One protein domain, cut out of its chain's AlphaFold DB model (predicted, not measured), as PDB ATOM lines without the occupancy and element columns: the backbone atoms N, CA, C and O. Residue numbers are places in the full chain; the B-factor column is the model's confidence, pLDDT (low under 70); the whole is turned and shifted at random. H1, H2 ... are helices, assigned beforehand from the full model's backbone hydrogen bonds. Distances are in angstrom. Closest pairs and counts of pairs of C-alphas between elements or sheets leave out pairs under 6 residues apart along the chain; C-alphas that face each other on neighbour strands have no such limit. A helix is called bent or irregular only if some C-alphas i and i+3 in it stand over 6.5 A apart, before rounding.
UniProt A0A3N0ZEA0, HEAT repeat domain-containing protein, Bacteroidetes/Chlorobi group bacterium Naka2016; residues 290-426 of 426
ATOM      1  N   SER A 290     186.811 126.733 162.046       92.88
ATOM      2  CA  SER A 290     186.130 127.617 161.094       92.88
ATOM      3  C   SER A 290     184.680 127.778 161.513       92.88
ATOM      4  O   SER A 290     183.926 126.802 161.503       92.88
ATOM      5  N   TYR A 291     184.304 129.009 161.833       95.56
ATOM      6  CA  TYR A 291     182.952 129.353 162.239       95.56
ATOM      7  C   TYR A 291     182.043 129.600 161.034       95.56
ATOM      8  O   TYR A 291     182.496 129.880 159.922       95.56
ATOM      9  N   GLU A 292     180.745 129.474 161.279       95.50
ATOM     10  CA  GLU A 292     179.642 129.765 160.370       95.50
ATOM     11  C   GLU A 292     178.859 130.986 160.871       95.50
ATOM     12  O   GLU A 292     178.904 131.322 162.051       95.50
ATOM     13  N   VAL A 293     178.065 131.616 159.999       96.00
ATOM     14  CA  VAL A 293     177.231 132.781 160.367       96.00
ATOM     15  C   VAL A 293     176.295 132.456 161.540       96.00
ATOM     16  O   VAL A 293     176.074 133.275 162.425       96.00
ATOM     17  N   LEU A 294     175.806 131.217 161.609       96.06
ATOM     18  CA  LEU A 294     174.961 130.741 162.707       96.06
ATOM     19  C   LEU A 294     175.690 130.649 164.063       96.06
ATOM     20  O   LEU A 294     175.028 130.577 165.095       96.06
ATOM     21  N   ASP A 295     177.027 130.625 164.084       97.12
ATOM     22  CA  ASP A 295     177.818 130.582 165.321       97.12
ATOM     23  C   ASP A 295     177.952 131.971 165.962       97.12
ATOM     24  O   ASP A 295     178.116 132.069 167.179       97.12
ATOM     25  N   VAL A 296     177.854 133.039 165.159       96.88
ATOM     26  CA  VAL A 296     178.241 134.409 165.531       96.88
ATOM     27  C   VAL A 296     177.553 134.885 166.805       96.88
ATOM     28  O   VAL A 296     178.235 135.328 167.724       96.88
ATOM     29  N   ASP A 297     176.235 134.725 166.925       96.00
ATOM     30  CA  ASP A 297     175.502 135.204 168.106       96.00
ATOM     31  C   ASP A 297     175.990 134.529 169.399       96.00
ATOM     32  O   ASP A 297     176.097 135.164 170.446       96.00
ATOM     33  N   SER A 298     176.333 133.240 169.326       96.00
ATOM     34  CA  SER A 298     176.816 132.486 170.490       96.00
ATOM     35  C   SER A 298     178.276 132.812 170.816       96.00
ATOM     36  O   SER A 298     178.648 132.842 171.988       96.00
ATOM     37  N   LEU A 299     179.094 133.109 169.801       96.06
ATOM     38  CA  LEU A 299     180.466 133.589 169.983       96.06
ATOM     39  C   LEU A 299     180.494 134.977 170.625       96.06
ATOM     40  O   LEU A 299     181.321 135.224 171.497       96.06
ATOM     41  N   ILE A 300     179.575 135.864 170.238       93.50
ATOM     42  CA  ILE A 300     179.446 137.194 170.839       93.50
ATOM     43  C   ILE A 300     179.073 137.073 172.310       93.50
ATOM     44  O   ILE A 300     179.714 137.706 173.142       93.50
ATOM     45  N   ILE A 301     178.114 136.202 172.650       92.38
ATOM     46  CA  ILE A 301     177.788 135.913 174.053       92.38
ATOM     47  C   ILE A 301     179.045 135.501 174.827       92.38
ATOM     48  O   ILE A 301     179.231 135.978 175.940       92.38
ATOM     49  N   GLU A 302     179.906 134.652 174.259       93.88
ATOM     50  CA  GLU A 302     181.132 134.208 174.928       93.88
ATOM     51  C   GLU A 302     182.175 135.319 175.089       93.88
ATOM     52  O   GLU A 302     182.745 135.469 176.168       93.88
ATOM     53  N   VAL A 303     182.405 136.122 174.049       91.62
ATOM     54  CA  VAL A 303     183.386 137.220 174.079       91.62
ATOM     55  C   VAL A 303     182.931 138.367 174.986       91.62
ATOM     56  O   VAL A 303     183.761 139.011 175.619       91.62
ATOM     57  N   CYS A 304     181.621 138.600 175.107       88.94
ATOM     58  CA  CYS A 304     181.057 139.593 176.022       88.94
ATOM     59  C   CYS A 304     181.108 139.173 177.502       88.94
ATOM     60  O   CYS A 304     180.727 139.961 178.370       88.94
ATOM     61  N   ARG A 305     181.533 137.944 177.830       87.69
ATOM     62  CA  ARG A 305     181.700 137.531 179.230       87.69
ATOM     63  C   ARG A 305     182.980 138.115 179.811       87.69
ATOM     64  O   ARG A 305     184.038 138.093 179.189       87.69
ATOM     65  N   PHE A 306     182.882 138.547 181.064       77.12
ATOM     66  CA  PHE A 306     184.033 138.988 181.839       77.12
ATOM     67  C   PHE A 306     185.081 137.867 181.937       77.12
ATOM     68  O   PHE A 306     184.743 136.745 182.315       77.12
ATOM     69  N   GLU A 307     186.331 138.186 181.580       74.75
ATOM     70  CA  GLU A 307     187.495 137.288 181.666       74.75
ATOM     71  C   GLU A 307     187.329 135.940 180.934       74.75
ATOM     72  O   GLU A 307     187.809 134.904 181.396       74.75
ATOM     73  N   SER A 308     186.665 135.918 179.770       80.00
ATOM     74  CA  SER A 308     186.621 134.690 178.966       80.00
ATOM     75  C   SER A 308     188.026 134.264 178.512       80.00
ATOM     76  O   SER A 308     188.713 134.961 177.763       80.00
ATOM     77  N   GLU A 309     188.425 133.050 178.898       87.56
ATOM     78  CA  GLU A 309     189.664 132.406 178.439       87.56
ATOM     79  C   GLU A 309     189.611 131.998 176.952       87.56
ATOM     80  O   GLU A 309     190.625 131.603 176.375       87.56
ATOM     81  N   ASN A 310     188.435 132.078 176.317       92.06
ATOM     82  CA  ASN A 310     188.222 131.643 174.940       92.06
ATOM     83  C   ASN A 310     188.398 132.773 173.907       92.06
ATOM     84  O   ASN A 310     188.368 132.497 172.708       92.06
ATOM     85  N   ILE A 311     188.604 134.028 174.325       91.88
ATOM     86  CA  ILE A 311     188.669 135.190 173.413       91.88
ATOM     87  C   ILE A 311     189.746 135.006 172.336       91.88
ATOM     88  O   ILE A 311     189.459 135.123 171.148       91.88
ATOM     89  N   GLU A 312     190.966 134.640 172.733       92.75
ATOM     90  CA  GLU A 312     192.097 134.470 171.810       92.75
ATOM     91  C   GLU A 312     191.836 133.386 170.751       92.75
ATOM     92  O   GLU A 312     192.090 133.595 169.563       92.75
ATOM     93  N   ILE A 313     191.275 132.236 171.144       94.50
ATOM     94  CA  ILE A 313     190.960 131.161 170.191       94.50
ATOM     95  C   ILE A 313     189.787 131.540 169.277       94.50
ATOM     96  O   ILE A 313     189.797 131.196 168.093       94.50
ATOM     97  N   ILE A 314     188.800 132.285 169.787       95.69
ATOM     98  CA  ILE A 314     187.690 132.804 168.983       95.69
ATOM     99  C   ILE A 314     188.220 133.781 167.940       95.69
ATOM    100  O   ILE A 314     187.971 133.576 166.754       95.69
ATOM    101  N   PHE A 315     188.996 134.785 168.343       94.88
ATOM    102  CA  PHE A 315     189.541 135.777 167.420       94.88
ATOM    103  C   PHE A 315     190.473 135.144 166.391       94.88
ATOM    104  O   PHE A 315     190.332 135.416 165.200       94.88
ATOM    105  N   HIS A 316     191.339 134.213 166.802       94.81
ATOM    106  CA  HIS A 316     192.192 133.480 165.871       94.81
ATOM    107  C   HIS A 316     191.384 132.736 164.803       94.81
ATOM    108  O   HIS A 316     191.655 132.873 163.612       94.81
ATOM    109  N   ASN A 317     190.363 131.979 165.203       94.81
ATOM    110  CA  ASN A 317     189.538 131.218 164.267       94.81
ATOM    111  C   ASN A 317     188.652 132.117 163.391       94.81
ATOM    112  O   ASN A 317     188.453 131.828 162.207       94.81
ATOM    113  N   LEU A 318     188.154 133.226 163.935       94.25
ATOM    114  CA  LEU A 318     187.395 134.226 163.187       94.25
ATOM    115  C   LEU A 318     188.264 134.853 162.087       94.25
ATOM    116  O   LEU A 318     187.865 134.910 160.925       94.25
ATOM    117  N   VAL A 319     189.485 135.255 162.443       92.50
ATOM    118  CA  VAL A 319     190.406 135.977 161.564       92.50
ATOM    119  C   VAL A 319     191.084 135.063 160.559       92.50
ATOM    120  O   VAL A 319     191.134 135.390 159.380       92.50
ATOM    121  N   HIS A 320     191.599 133.905 160.958       91.81
ATOM    122  CA  HIS A 320     192.449 133.102 160.068       91.81
ATOM    123  C   HIS A 320     191.675 132.049 159.288       91.81
ATOM    124  O   HIS A 320     191.962 131.813 158.116       91.81
ATOM    125  N   ASN A 321     190.621 131.494 159.877       93.75
ATOM    126  CA  ASN A 321     190.007 130.269 159.366       93.75
ATOM    127  C   ASN A 321     188.572 130.463 158.850       93.75
ATOM    128  O   ASN A 321     188.155 129.738 157.952       93.75
ATOM    129  N   SER A 322     187.830 131.439 159.381       95.31
ATOM    130  CA  SER A 322     186.435 131.705 158.992       95.31
ATOM    131  C   SER A 322     186.346 132.572 157.727       95.31
ATOM    132  O   SER A 322     187.339 133.173 157.304       95.31
ATOM    133  N   SER A 323     185.175 132.616 157.082       96.06
ATOM    134  CA  SER A 323     184.957 133.431 155.877       96.06
ATOM    135  C   SER A 323     184.883 134.928 156.202       96.06
ATOM    136  O   SER A 323     184.648 135.324 157.345       96.06
ATOM    137  N   THR A 324     185.039 135.777 155.180       96.19
ATOM    138  CA  THR A 324     184.852 137.229 155.331       96.19
ATOM    139  C   THR A 324     183.450 137.570 155.823       96.19
ATOM    140  O   THR A 324     183.325 138.444 156.662       96.19
ATOM    141  N   GLU A 325     182.420 136.854 155.362       96.88
ATOM    142  CA  GLU A 325     181.025 137.048 155.787       96.88
ATOM    143  C   GLU A 325     180.841 136.843 157.299       96.88
ATOM    144  O   GLU A 325     180.170 137.633 157.955       96.88
ATOM    145  N   VAL A 326     181.482 135.820 157.871       97.31
ATOM    146  CA  VAL A 326     181.422 135.549 159.316       97.31
ATOM    147  C   VAL A 326     182.170 136.621 160.106       97.31
ATOM    148  O   VAL A 326     181.683 137.074 161.139       97.31
ATOM    149  N   LEU A 327     183.334 137.058 159.613       95.81
ATOM    150  CA  LEU A 327     184.094 138.153 160.220       95.81
ATOM    151  C   LEU A 327     183.288 139.460 160.218       95.81
ATOM    152  O   LEU A 327     183.243 140.140 161.241       95.81
ATOM    153  N   THR A 328     182.642 139.806 159.100       95.50
ATOM    154  CA  THR A 328     181.846 141.034 158.998       95.50
ATOM    155  C   THR A 328     180.599 140.980 159.874       95.50
ATOM    156  O   THR A 328     180.371 141.930 160.615       95.50
ATOM    157  N   ASP A 329     179.856 139.864 159.873       97.00
ATOM    158  CA  ASP A 329     178.673 139.690 160.739       97.00
ATOM    159  C   ASP A 329     179.051 139.790 162.226       97.00
ATOM    160  O   ASP A 329     178.348 140.422 163.016       97.00
ATOM    161  N   PHE A 330     180.204 139.231 162.613       96.06
ATOM    162  CA  PHE A 330     180.718 139.349 163.976       96.06
ATOM    163  C   PHE A 330     181.038 140.801 164.349       96.06
ATOM    164  O   PHE A 330     180.565 141.274 165.381       96.06
ATOM    165  N   ILE A 331     181.804 141.523 163.520       93.44
ATOM    166  CA  ILE A 331     182.160 142.928 163.787       93.44
ATOM    167  C   ILE A 331     180.895 143.785 163.896       93.44
ATOM    168  O   ILE A 331     180.749 144.523 164.867       93.44
ATOM    169  N   GLU A 332     179.965 143.647 162.948       93.75
ATOM    170  CA  GLU A 332     178.704 144.393 162.938       93.75
ATOM    171  C   GLU A 332     177.910 144.179 164.227       93.75
ATOM    172  O   GLU A 332     177.487 145.141 164.864       93.75
ATOM    173  N   LYS A 333     177.745 142.930 164.664       93.81
ATOM    174  CA  LYS A 333     176.950 142.621 165.857       93.81
ATOM    175  C   LYS A 333     177.640 142.977 167.171       93.81
ATOM    176  O   LYS A 333     176.934 143.307 168.127       93.81
ATOM    177  N   VAL A 334     178.975 142.924 167.247       90.88
ATOM    178  CA  VAL A 334     179.725 143.371 168.437       90.88
ATOM    179  C   VAL A 334     179.573 144.880 168.635       90.88
ATOM    180  O   VAL A 334     179.463 145.325 169.778       90.88
ATOM    181  N   THR A 335     179.481 145.666 167.554       88.50
ATOM    182  CA  THR A 335     179.299 147.131 167.622       88.50
ATOM    183  C   THR A 335     178.075 147.523 168.432       88.50
ATOM    184  O   THR A 335     178.125 148.483 169.198       88.50
ATOM    185  N   PHE A 336     177.003 146.737 168.342       88.62
ATOM    186  CA  PHE A 336     175.746 147.011 169.033       88.62
ATOM    187  C   PHE A 336     175.626 146.336 170.410       88.62
ATOM    188  O   PHE A 336     174.551 146.380 171.016       88.62
ATOM    189  N   GLN A 337     176.690 145.708 170.927       88.12
ATOM    190  CA  GLN A 337     176.684 145.159 172.285       88.12
ATOM    191  C   GLN A 337     176.873 146.248 173.340       88.12
ATOM    192  O   GLN A 337     177.495 147.287 173.119       88.12
ATOM    193  N   LYS A 338     176.342 145.986 174.535       71.62
ATOM    194  CA  LYS A 338     176.610 146.823 175.704       71.62
ATOM    195  C   LYS A 338     178.101 146.724 176.055       71.62
ATOM    196  O   LYS A 338     178.655 145.632 176.004       71.62
ATOM    197  N   ASP A 339     178.722 147.851 176.396       69.62
ATOM    198  CA  ASP A 339     180.157 147.942 176.719       69.62
ATOM    199  C   ASP A 339     181.083 147.552 175.538       69.62
ATOM    200  O   ASP A 339     182.175 147.015 175.724       69.62
ATOM    201  N   ASN A 340     180.659 147.868 174.300       73.25
ATOM    202  CA  ASN A 340     181.387 147.571 173.056       73.25
ATOM    203  C   ASN A 340     182.860 148.026 173.056       73.25
ATOM    204  O   ASN A 340     183.691 147.373 172.432       73.25
ATOM    205  N   GLY A 341     183.212 149.101 173.769       77.31
ATOM    206  CA  GLY A 341     184.549 149.693 173.729       77.31
ATOM    207  C   GLY A 341     185.675 148.780 174.212       77.31
ATOM    208  O   GLY A 341     186.714 148.731 173.561       77.31
ATOM    209  N   GLU A 342     185.481 148.027 175.299       82.12
ATOM    210  CA  GLU A 342     186.523 147.119 175.812       82.12
ATOM    211  C   GLU A 342     186.740 145.929 174.873       82.12
ATOM    212  O   GLU A 342     187.876 145.554 174.574       82.12
ATOM    213  N   ILE A 343     185.644 145.371 174.353       82.00
ATOM    214  CA  ILE A 343     185.694 144.259 173.402       82.00
ATOM    215  C   ILE A 343     186.357 144.713 172.106       82.00
ATOM    216  O   ILE A 343     187.217 144.009 171.582       82.00
ATOM    217  N   PHE A 344     185.998 145.897 171.605       83.94
ATOM    218  CA  PHE A 344     186.622 146.463 170.418       83.94
ATOM    219  C   PHE A 344     188.099 146.763 170.627       83.94
ATOM    220  O   PHE A 344     188.879 146.465 169.733       83.94
ATOM    221  N   ALA A 345     188.504 147.293 171.782       85.06
ATOM    222  CA  ALA A 345     189.919 147.500 172.078       85.06
ATOM    223  C   ALA A 345     190.695 146.173 172.012       85.06
ATOM    224  O   ALA A 345     191.685 146.075 171.293       85.06
ATOM    225  N   SER A 346     190.177 145.121 172.655       87.81
ATOM    226  CA  SER A 346     190.766 143.774 172.610       87.81
ATOM    227  C   SER A 346     190.811 143.193 171.190       87.81
ATOM    228  O   SER A 346     191.822 142.638 170.755       87.81
ATOM    229  N   LEU A 347     189.725 143.356 170.429       88.06
ATOM    230  CA  LEU A 347     189.634 142.905 169.045       88.06
ATOM    231  C   LEU A 347     190.624 143.655 168.138       88.06
ATOM    232  O   LEU A 347     191.279 143.031 167.305       88.06
ATOM    233  N   MET A 348     190.773 144.970 168.316       87.50
ATOM    234  CA  MET A 348     191.727 145.790 167.567       87.50
ATOM    235  C   MET A 348     193.170 145.435 167.914       87.50
ATOM    236  O   MET A 348     193.972 145.234 167.004       87.50
ATOM    237  N   ASP A 349     193.488 145.253 169.195       89.81
ATOM    238  CA  ASP A 349     194.803 144.778 169.633       89.81
ATOM    239  C   ASP A 349     195.156 143.429 168.990       89.81
ATOM    240  O   ASP A 349     196.280 143.229 168.512       89.81
ATOM    241  N   PHE A 350     194.187 142.509 168.918       91.88
ATOM    242  CA  PHE A 350     194.348 141.238 168.216       91.88
ATOM    243  C   PHE A 350     194.596 141.450 166.715       91.88
ATOM    244  O   PHE A 350     195.549 140.896 166.160       91.88
ATOM    245  N   PHE A 351     193.779 142.273 166.053       90.25
ATOM    246  CA  PHE A 351     193.911 142.559 164.624       90.25
ATOM    247  C   PHE A 351     195.255 143.192 164.274       90.25
ATOM    248  O   PHE A 351     195.886 142.762 163.312       90.25
ATOM    249  N   PHE A 352     195.730 144.171 165.046       91.12
ATOM    250  CA  PHE A 352     197.017 144.820 164.795       91.12
ATOM    251  C   PHE A 352     198.186 143.847 164.932       91.12
ATOM    252  O   PHE A 352     199.137 143.910 164.149       91.12
ATOM    253  N   ARG A 353     198.109 142.924 165.896       93.38
ATOM    254  CA  ARG A 353     199.122 141.885 166.103       93.38
ATOM    255  C   ARG A 353     199.150 140.869 164.962       93.38
ATOM    256  O   ARG A 353     200.228 140.513 164.493       93.38
ATOM    257  N   GLU A 354     197.981 140.426 164.508       93.12
ATOM    258  CA  GLU A 354     197.844 139.376 163.491       93.12
ATOM    259  C   GLU A 354     197.780 139.912 162.053       93.12
ATOM    260  O   GLU A 354     197.742 139.126 161.105       93.12
ATOM    261  N   TRP A 355     197.802 141.237 161.869       91.75
ATOM    262  CA  TRP A 355     197.528 141.903 160.595       91.75
ATOM    263  C   TRP A 355     198.317 141.324 159.423       91.75
ATOM    264  O   TRP A 355     197.743 140.947 158.404       91.75
ATOM    265  N   ASP A 356     199.638 141.208 159.582       90.75
ATOM    266  CA  ASP A 356     200.535 140.767 158.512       90.75
ATOM    267  C   ASP A 356     200.314 139.287 158.128       90.75
ATOM    268  O   ASP A 356     200.665 138.893 157.013       90.75
ATOM    269  N   ALA A 357     199.677 138.492 158.997       90.56
ATOM    270  CA  ALA A 357     199.291 137.105 158.738       90.56
ATOM    271  C   ALA A 357     197.886 136.965 158.114       90.56
ATOM    272  O   ALA A 357     197.589 135.927 157.525       90.56
ATOM    273  N   MET A 358     197.039 138.001 158.185       90.81
ATOM    274  CA  MET A 358     195.702 137.992 157.577       90.81
ATOM    275  C   MET A 358     195.771 138.000 156.050       90.81
ATOM    276  O   MET A 358     196.604 138.700 155.466       90.81
ATOM    277  N   ASP A 359     194.844 137.301 155.393       91.00
ATOM    278  CA  ASP A 359     194.692 137.397 153.944       91.00
ATOM    279  C   ASP A 359     194.151 138.772 153.505       91.00
ATOM    280  O   ASP A 359     193.480 139.489 154.253       91.00
ATOM    281  N   GLN A 360     194.453 139.155 152.262       91.31
ATOM    282  CA  GLN A 360     194.108 140.475 151.734       91.31
ATOM    283  C   GLN A 360     192.590 140.721 151.684       91.31
ATOM    284  O   GLN A 360     192.151 141.851 151.889       91.31
ATOM    285  N   GLN A 361     191.781 139.688 151.421       93.19
ATOM    286  CA  GLN A 361     190.325 139.841 151.347       93.19
ATOM    287  C   GLN A 361     189.746 140.167 152.725       93.19
ATOM    288  O   GLN A 361     188.912 141.064 152.832       93.19
ATOM    289  N   LYS A 362     190.239 139.515 153.782       92.19
ATOM    290  CA  LYS A 362     189.853 139.797 155.167       92.19
ATOM    291  C   LYS A 362     190.307 141.162 155.643       92.19
ATOM    292  O   LYS A 362     189.518 141.848 156.277       92.19
ATOM    293  N   ARG A 363     191.523 141.595 155.294       93.69
ATOM    294  CA  ARG A 363     191.996 142.961 155.594       93.69
ATOM    295  C   ARG A 363     191.070 144.019 154.999       93.69
ATOM    296  O   ARG A 363     190.662 144.945 155.695       93.69
ATOM    297  N   ILE A 364     190.706 143.861 153.723       93.62
ATOM    298  CA  ILE A 364     189.787 144.777 153.036       93.62
ATOM    299  C   ILE A 364     188.395 144.726 153.669       93.62
ATOM    300  O   ILE A 364     187.818 145.783 153.919       93.62
ATOM    301  N   ALA A 365     187.863 143.530 153.937       93.81
ATOM    302  CA  ALA A 365     186.550 143.357 154.556       93.81
ATOM    303  C   ALA A 365     186.494 144.035 155.932       93.81
ATOM    304  O   ALA A 365     185.615 144.853 156.167       93.81
ATOM    305  N   LEU A 366     187.489 143.785 156.785       93.50
ATOM    306  CA  LEU A 366     187.617 144.388 158.110       93.50
ATOM    307  C   LEU A 366     187.664 145.918 158.033       93.50
ATOM    308  O   LEU A 366     186.858 146.578 158.681       93.50
ATOM    309  N   MET A 367     188.548 146.486 157.202       93.75
ATOM    310  CA  MET A 367     188.625 147.942 157.021       93.75
ATOM    311  C   MET A 367     187.310 148.535 156.521       93.75
ATOM    312  O   MET A 367     186.874 149.574 157.007       93.75
ATOM    313  N   THR A 368     186.668 147.867 155.565       94.50
ATOM    314  CA  THR A 368     185.400 148.331 154.996       94.50
ATOM    315  C   THR A 368     184.294 148.322 156.050       94.50
ATOM    316  O   THR A 368     183.599 149.323 156.199       94.50
ATOM    317  N   THR A 369     184.159 147.231 156.809       94.12
ATOM    318  CA  THR A 369     183.129 147.089 157.843       94.12
ATOM    319  C   THR A 369     183.336 148.084 158.979       94.12
ATOM    320  O   THR A 369     182.396 148.795 159.322       94.12
ATOM    321  N   VAL A 370     184.560 148.226 159.502       92.31
ATOM    322  CA  VAL A 370     184.856 149.190 160.579       92.31
ATOM    323  C   VAL A 370     184.552 150.626 160.140       92.31
ATOM    324  O   VAL A 370     183.865 151.346 160.859       92.31
ATOM    325  N   LEU A 371     184.975 151.037 158.938       93.06
ATOM    326  CA  LEU A 371     184.685 152.385 158.429       93.06
ATOM    327  C   LEU A 371     183.196 152.608 158.139       93.06
ATOM    328  O   LEU A 371     182.712 153.731 158.262       93.06
ATOM    329  N   SER A 372     182.455 151.561 157.765       92.56
ATOM    330  CA  SER A 372     181.005 151.659 157.563       92.56
ATOM    331  C   SER A 372     180.220 151.855 158.864       92.56
ATOM    332  O   SER A 372     179.101 152.355 158.812       92.56
ATOM    333  N   LEU A 373     180.825 151.502 160.003       91.44
ATOM    334  CA  LEU A 373     180.257 151.597 161.351       91.44
ATOM    335  C   LEU A 373     180.876 152.744 162.166       91.44
ATOM    336  O   LEU A 373     180.741 152.772 163.386       91.44
ATOM    337  N   ALA A 374     181.591 153.672 161.520       91.06
ATOM    338  CA  ALA A 374     182.392 154.679 162.214       91.06
ATOM    339  C   ALA A 374     181.582 155.552 163.194       91.06
ATOM    340  O   ALA A 374     182.119 155.964 164.213       91.06
ATOM    341  N   ASP A 375     180.302 155.816 162.923       90.31
ATOM    342  CA  ASP A 375     179.413 156.595 163.796       90.31
ATOM    343  C   ASP A 375     178.879 155.828 165.018       90.31
ATOM    344  O   ASP A 375     178.334 156.450 165.927       90.31
ATOM    345  N   GLU A 376     179.059 154.507 165.066       90.62
ATOM    346  CA  GLU A 376     178.596 153.640 166.160       90.62
ATOM    347  C   GLU A 376     179.741 153.200 167.097       90.62
ATOM    348  O   GLU A 376     179.508 152.616 168.161       90.62
ATOM    349  N   LEU A 377     180.997 153.464 166.717       87.62
ATOM    350  CA  LEU A 377     182.183 153.083 167.485       87.62
ATOM    351  C   LEU A 377     182.600 154.181 168.476       87.62
ATOM    352  O   LEU A 377     182.460 155.366 168.176       87.62
ATOM    353  N   PRO A 378     183.185 153.827 169.638       87.44
ATOM    354  CA  PRO A 378     183.789 154.820 170.520       87.44
ATOM    355  C   PRO A 378     184.906 155.599 169.816       87.44
ATOM    356  O   PRO A 378     185.768 154.995 169.171       87.44
ATOM    357  N   ASP A 379     184.953 156.920 170.019       88.06
ATOM    358  CA  ASP A 379     185.937 157.806 169.378       88.06
ATOM    359  C   ASP A 379     187.381 157.320 169.556       88.06
ATOM    360  O   ASP A 379     188.184 157.416 168.631       88.06
ATOM    361  N   SER A 380     187.737 156.788 170.730       87.56
ATOM    362  CA  SER A 380     189.087 156.266 170.982       87.56
ATOM    363  C   SER A 380     189.425 155.089 170.067       87.56
ATOM    364  O   SER A 380     190.474 155.094 169.435       87.56
ATOM    365  N   VAL A 381     188.503 154.133 169.928       86.81
ATOM    366  CA  VAL A 381     188.674 152.944 169.080       86.81
ATOM    367  C   VAL A 381     188.809 153.355 167.615       86.81
ATOM    368  O   VAL A 381     189.713 152.887 166.925       86.81
ATOM    369  N   LEU A 382     187.933 154.246 167.138       89.62
ATOM    370  CA  LEU A 382     187.964 154.712 165.752       89.62
ATOM    371  C   LEU A 382     189.248 155.493 165.441       89.62
ATOM    372  O   LEU A 382     189.824 155.326 164.363       89.62
ATOM    373  N   ASN A 383     189.702 156.333 166.372       89.50
ATOM    374  CA  ASN A 383     190.938 157.095 166.216       89.50
ATOM    375  C   ASN A 383     192.159 156.177 166.156       89.50
ATOM    376  O   ASN A 383     192.918 156.285 165.195       89.50
ATOM    377  N   ASP A 384     192.302 155.248 167.104       88.94
ATOM    378  CA  ASP A 384     193.417 154.295 167.134       88.94
ATOM    379  C   ASP A 384     193.458 153.454 165.849       88.94
ATOM    380  O   ASP A 384     194.519 153.264 165.246       88.94
ATOM    381  N   PHE A 385     192.288 153.019 165.372       91.50
ATOM    382  CA  PHE A 385     192.138 152.325 164.098       91.50
ATOM    383  C   PHE A 385     192.651 153.161 162.920       91.50
ATOM    384  O   PHE A 385     193.523 152.722 162.166       91.50
ATOM    385  N   CYS A 386     192.134 154.380 162.755       92.31
ATOM    386  CA  CYS A 386     192.490 155.232 161.624       92.31
ATOM    387  C   CYS A 386     193.956 155.678 161.671       92.31
ATOM    388  O   CYS A 386     194.618 155.669 160.632       92.31
ATOM    389  N   ASP A 387     194.470 156.020 162.859       91.56
ATOM    390  CA  ASP A 387     195.875 156.370 163.072       91.56
ATOM    391  C   ASP A 387     196.775 155.223 162.594       91.56
ATOM    392  O   ASP A 387     197.703 155.452 161.820       91.56
ATOM    393  N   TRP A 388     196.484 153.976 162.970       93.06
ATOM    394  CA  TRP A 388     197.309 152.833 162.579       93.06
ATOM    395  C   TRP A 388     197.334 152.611 161.057       93.06
ATOM    396  O   TRP A 388     198.407 152.470 160.451       93.06
ATOM    397  N   PHE A 389     196.165 152.631 160.409       93.06
ATOM    398  CA  PHE A 389     196.042 152.344 158.975       93.06
ATOM    399  C   PHE A 389     196.524 153.466 158.062       93.06
ATOM    400  O   PHE A 389     197.046 153.177 156.979       93.06
ATOM    401  N   ALA A 390     196.444 154.722 158.506       88.38
ATOM    402  CA  ALA A 390     196.996 155.859 157.776       88.38
ATOM    403  C   ALA A 390     198.512 155.729 157.532       88.38
ATOM    404  O   ALA A 390     199.019 156.260 156.540       88.38
ATOM    405  N   TYR A 391     199.232 154.993 158.390       87.94
ATOM    406  CA  TYR A 391     200.673 154.758 158.245       87.94
ATOM    407  C   TYR A 391     201.031 153.352 157.753       87.94
ATOM    408  O   TYR A 391     201.952 153.222 156.945       87.94
ATOM    409  N   LYS A 392     200.345 152.295 158.214       88.75
ATOM    410  CA  LYS A 392     200.717 150.905 157.885       88.75
ATOM    411  C   LYS A 392     200.342 150.500 156.453       88.75
ATOM    412  O   LYS A 392     201.172 149.910 155.767       88.75
ATOM    413  N   GLU A 393     199.125 150.807 156.000       88.19
ATOM    414  CA  GLU A 393     198.613 150.451 154.662       88.19
ATOM    415  C   GLU A 393     197.927 151.652 153.989       88.19
ATOM    416  O   GLU A 393     196.787 151.565 153.529       88.19
ATOM    417  N   ARG A 394     198.637 152.788 153.920       91.69
ATOM    418  CA  ARG A 394     198.087 154.085 153.489       91.69
ATOM    419  C   ARG A 394     197.279 154.024 152.190       91.69
ATOM    420  O   ARG A 394     196.151 154.502 152.169       91.69
ATOM    421  N   ASP A 395     197.825 153.431 151.128       91.94
ATOM    422  CA  ASP A 395     197.183 153.421 149.801       91.94
ATOM    423  C   ASP A 395     195.887 152.589 149.787       91.94
ATOM    424  O   ASP A 395     194.865 152.988 149.212       91.94
ATOM    425  N   THR A 396     195.909 151.432 150.457       92.19
ATOM    426  CA  THR A 396     194.732 150.566 150.612       92.19
ATOM    427  C   THR A 396     193.673 151.273 151.449       92.19
ATOM    428  O   THR A 396     192.515 151.353 151.040       92.19
ATOM    429  N   PHE A 397     194.080 151.840 152.587       93.88
ATOM    430  CA  PHE A 397     193.197 152.557 153.495       93.88
ATOM    431  C   PHE A 397     192.549 153.768 152.817       93.88
ATOM    432  O   PHE A 397     191.331 153.919 152.868       93.88
ATOM    433  N   GLN A 398     193.330 154.568 152.082       93.62
ATOM    434  CA  GLN A 398     192.840 155.686 151.277       93.62
ATOM    435  C   GLN A 398     191.756 155.227 150.293       93.62
ATOM    436  O   GLN A 398     190.689 155.834 150.217       93.62
ATOM    437  N   THR A 399     191.999 154.136 149.564       93.56
ATOM    438  CA  THR A 399     191.047 153.603 148.578       93.56
ATOM    439  C   THR A 399     189.737 153.158 149.233       93.56
ATOM    440  O   THR A 399     188.652 153.464 148.728       93.56
ATOM    441  N   ILE A 400     189.815 152.451 150.362       94.38
ATOM    442  CA  ILE A 400     188.631 151.978 151.090       94.38
ATOM    443  C   ILE A 400     187.859 153.163 151.671       94.38
ATOM    444  O   ILE A 400     186.640 153.222 151.514       94.38
ATOM    445  N   LEU A 401     188.552 154.151 152.239       93.19
ATOM    446  CA  LEU A 401     187.947 155.362 152.783       93.19
ATOM    447  C   LEU A 401     187.191 156.163 151.701       93.19
ATOM    448  O   LEU A 401     186.055 156.575 151.930       93.19
ATOM    449  N   GLN A 402     187.739 156.302 150.480       92.38
ATOM    450  CA  GLN A 402     187.019 156.936 149.351       92.38
ATOM    451  C   GLN A 402     185.747 156.194 148.970       92.38
ATOM    452  O   GLN A 402     184.775 156.808 148.526       92.38
ATOM    453  N   ASN A 403     185.776 154.866 149.049       91.50
ATOM    454  CA  ASN A 403     184.620 154.051 148.715       91.50
ATOM    455  C   ASN A 403     183.558 154.147 149.811       91.50
ATOM    456  O   ASN A 403     182.396 154.365 149.477       91.50
ATOM    457  N   ALA A 404     183.960 154.102 151.084       90.81
ATOM    458  CA  ALA A 404     183.069 154.279 152.225       90.81
ATOM    459  C   ALA A 404     182.328 155.628 152.165       90.81
ATOM    460  O   ALA A 404     181.108 155.653 152.299       90.81
ATOM    461  N   LEU A 405     183.017 156.726 151.815       91.00
ATOM    462  CA  LEU A 405     182.411 158.057 151.631       91.00
ATOM    463  C   LEU A 405     181.272 158.104 150.598       91.00
ATOM    464  O   LEU A 405     180.369 158.941 150.691       91.00
ATOM    465  N   LYS A 406     181.327 157.247 149.572       89.69
ATOM    466  CA  LYS A 406     180.307 157.200 148.511       89.69
ATOM    467  C   LYS A 406     179.050 156.460 148.956       89.69
ATOM    468  O   LYS A 406     177.985 156.721 148.401       89.69
ATOM    469  N   THR A 407     179.182 155.530 149.897       87.69
ATOM    470  CA  THR A 407     178.117 154.606 150.310       87.69
ATOM    471  C   THR A 407     177.557 154.903 151.699       87.69
ATOM    472  O   THR A 407     176.538 154.325 152.064       87.69
ATOM    473  N   SER A 408     178.198 155.781 152.471       88.25
ATOM    474  CA  SER A 408     177.853 156.064 153.861       88.25
ATOM    475  C   SER A 408     176.651 157.004 154.022       88.25
ATOM    476  O   SER A 408     176.354 157.836 153.159       88.25
ATOM    477  N   ASN A 409     175.980 156.908 155.174       88.75
ATOM    478  CA  ASN A 409     174.949 157.864 155.578       88.75
ATOM    479  C   ASN A 409     175.571 159.260 155.842       88.75
ATOM    480  O   ASN A 409     176.793 159.422 155.831       88.75
ATOM    481  N   GLN A 410     174.745 160.286 156.069       86.94
ATOM    482  CA  GLN A 410     175.234 161.660 156.254       86.94
ATOM    483  C   GLN A 410     176.131 161.834 157.496       86.94
ATOM    484  O   GLN A 410     177.099 162.589 157.429       86.94
ATOM    485  N   THR A 411     175.823 161.149 158.599       86.62
ATOM    486  CA  THR A 411     176.571 161.222 159.863       86.62
ATOM    487  C   THR A 411     177.941 160.571 159.717       86.62
ATOM    488  O   THR A 411     178.955 161.253 159.863       86.62
ATOM    489  N   THR A 412     177.979 159.293 159.328       89.44
ATOM    490  CA  THR A 412     179.212 158.545 159.067       89.44
ATOM    491  C   THR A 412     180.073 159.283 158.039       89.44
ATOM    492  O   THR A 412     181.276 159.424 158.223       89.44
ATOM    493  N   ARG A 413     179.467 159.837 156.976       89.94
ATOM    494  CA  ARG A 413     180.198 160.599 155.953       89.94
ATOM    495  C   ARG A 413     180.957 161.788 156.541       89.94
ATOM    496  O   ARG A 413     182.106 161.990 156.167       89.94
ATOM    497  N   GLY A 414     180.332 162.552 157.438       89.62
ATOM    498  CA  GLY A 414     180.978 163.692 158.092       89.62
ATOM    499  C   GLY A 414     182.226 163.277 158.878       89.62
ATOM    500  O   GLY A 414     183.277 163.890 158.709       89.62
ATOM    501  N   LEU A 415     182.132 162.187 159.649       90.62
ATOM    502  CA  LEU A 415     183.275 161.600 160.362       90.62
ATOM    503  C   LEU A 415     184.383 161.147 159.403       90.62
ATOM    504  O   LEU A 415     185.556 161.452 159.611       90.62
ATOM    505  N   LEU A 416     184.033 160.449 158.321       91.94
ATOM    506  CA  LEU A 416     185.011 159.966 157.344       91.94
ATOM    507  C   LEU A 416     185.704 161.116 156.580       91.94
ATOM    508  O   LEU A 416     186.883 160.994 156.247       91.94
ATOM    509  N   GLU A 417     185.011 162.231 156.312       92.56
ATOM    510  CA  GLU A 417     185.599 163.445 155.710       92.56
ATOM    511  C   GLU A 417     186.595 164.125 156.669       92.56
ATOM    512  O   GLU A 417     187.671 164.561 156.238       92.56
ATOM    513  N   GLU A 418     186.281 164.168 157.968       91.88
ATOM    514  CA  GLU A 418     187.189 164.660 159.011       91.88
ATOM    515  C   GLU A 418     188.446 163.786 159.115       91.88
ATOM    516  O   GLU A 418     189.564 164.305 159.072       91.88
ATOM    517  N   ILE A 419     188.274 162.462 159.156       91.38
ATOM    518  CA  ILE A 419     189.375 161.489 159.163       91.38
ATOM    519  C   ILE A 419     190.250 161.660 157.914       91.38
ATOM    520  O   ILE A 419     191.470 161.785 158.021       91.38
ATOM    521  N   GLY A 420     189.646 161.721 156.722       88.62
ATOM    522  CA  GLY A 420     190.383 161.893 155.468       88.62
ATOM    523  C   GLY A 420     191.206 163.182 155.433       88.62
ATOM    524  O   GLY A 420     192.348 163.169 154.970       88.62
ATOM    525  N   SER A 421     190.659 164.270 155.984       91.12
ATOM    526  CA  SER A 421     191.350 165.559 156.103       91.12
ATOM    527  C   SER A 421     192.497 165.507 157.114       91.12
ATOM    528  O   SER A 421     193.587 166.003 156.832       91.12
ATOM    529  N   ARG A 422     192.281 164.875 158.278       91.56
ATOM    530  CA  ARG A 422     193.284 164.733 159.347       91.56
ATOM    531  C   ARG A 422     194.557 164.028 158.870       91.56
ATOM    532  O   ARG A 422     195.644 164.396 159.307       91.56
ATOM    533  N   PHE A 423     194.427 163.035 157.991       89.81
ATOM    534  CA  PHE A 423     195.548 162.215 157.513       89.81
ATOM    535  C   PHE A 423     196.030 162.552 156.095       89.81
ATOM    536  O   PHE A 423     196.852 161.816 155.545       89.81
ATOM    537  N   GLU A 424     195.537 163.640 155.491       88.69
ATOM    538  CA  GLU A 424     195.868 164.035 154.113       88.69
ATOM    539  C   GLU A 424     195.656 162.875 153.116       88.69
ATOM    540  O   GLU A 424     196.553 162.493 152.351       88.69
ATOM    541  N   LEU A 425     194.479 162.245 153.189       84.75
ATOM    542  CA  LEU A 425     194.114 161.117 152.333       84.75
ATOM    543  C   LEU A 425     193.314 161.550 151.100       84.75
ATOM    544  O   LEU A 425     193.290 160.782 150.141       84.75
ATOM    545  N   PHE A 426     192.721 162.752 151.067       83.56
ATOM    546  CA  PHE A 426     192.023 163.318 149.897       83.56
ATOM    547  C   PHE A 426     192.426 164.751 149.596       83.56
ATOM    548  O   PHE A 426     192.732 165.489 150.559       83.56
TER     549      PHE A 426
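This is residues 290 to 426 of the 426 residues of the protein "HEAT repeat domain-containing protein" of Bacteroidetes/Chlorobi group bacterium Naka2016 (UniProt A0A3N0ZEA0). The chain winds in stacked turns, placing H1, H3, H5 and H7 in one uneven row along the longest axis and H2, H4 and H6 in another row next to it. H1 and H2 make one end; at the other, H8 packs on H7. The printed part has 137 residues with eight named helices, H1 to H8 in chain order, and no named strand: all helix. It is compact, with a radius of gyration of the C-alphas of 14.5 A and spans of 41 by 30 by 23 A.

H1, residues 293 to 303, and H2, residues 311 to 321, form a helical hairpin, with a shallow tilt of 26 degrees; their closest C-alphas, Val 303 and Ile 311, are 5.7 A apart. With H3, residues 324 to 335, they are an up and down bundle, each running against the one before. H3 is the hub, touching four helices; closest to H1 are the C-alphas of Val 326 and Val 293, 5.1 A. H5, residues 360 to 372, touches H3 at 28 degrees, a shallow tilt, the same way, closest at the C-alphas of Thr 324 and Lys 362, 5.6 A. H4, residues 340 to 357, has a kink of 32 degrees near residue 351. Its residues 341 to 348 alone touch H6, residues 379 to 392, closest at the C-alphas of Ala 345 and Val 381, 6.3 A. H7, residues 394 to 407, touches H5 at a steep tilt of 48 degrees, closest at the C-alphas of Ile 400 and Thr 368, 6.2 A. H7 and H8, residues 410 to 422, form a helical hairpin; the C-alphas of Leu 405 and Arg 413 are closest, 5.5 A. Every O i to N i+4 pair is within hydrogen-bond range in H2, H3, H5 and H8, against 5 of 7 in H1, 12 of 14 in H4 and 9 of 10 in both H6 and H7.

H1 begins at C-alpha 293, (177.231, 132.781, 160.367), and H8 ends at C-alpha 422, (193.284, 164.733, 159.347). H4 is 25.2 A long, H7 20.2 A and H6 20.0 A. H1 and H4 are irregular: C-alphas 294 and 297 are 7.0 A apart, C-alphas 353 and 356 7.8 A.

The two C-alphas farthest apart, Glu 309 and Phe 426, are 42.1 A from each other. The printed part has no cut and no long link. Of the printed residues, residue 339 alone has a pLDDT under 70, and the mean pLDDT of the printed part is 90.7.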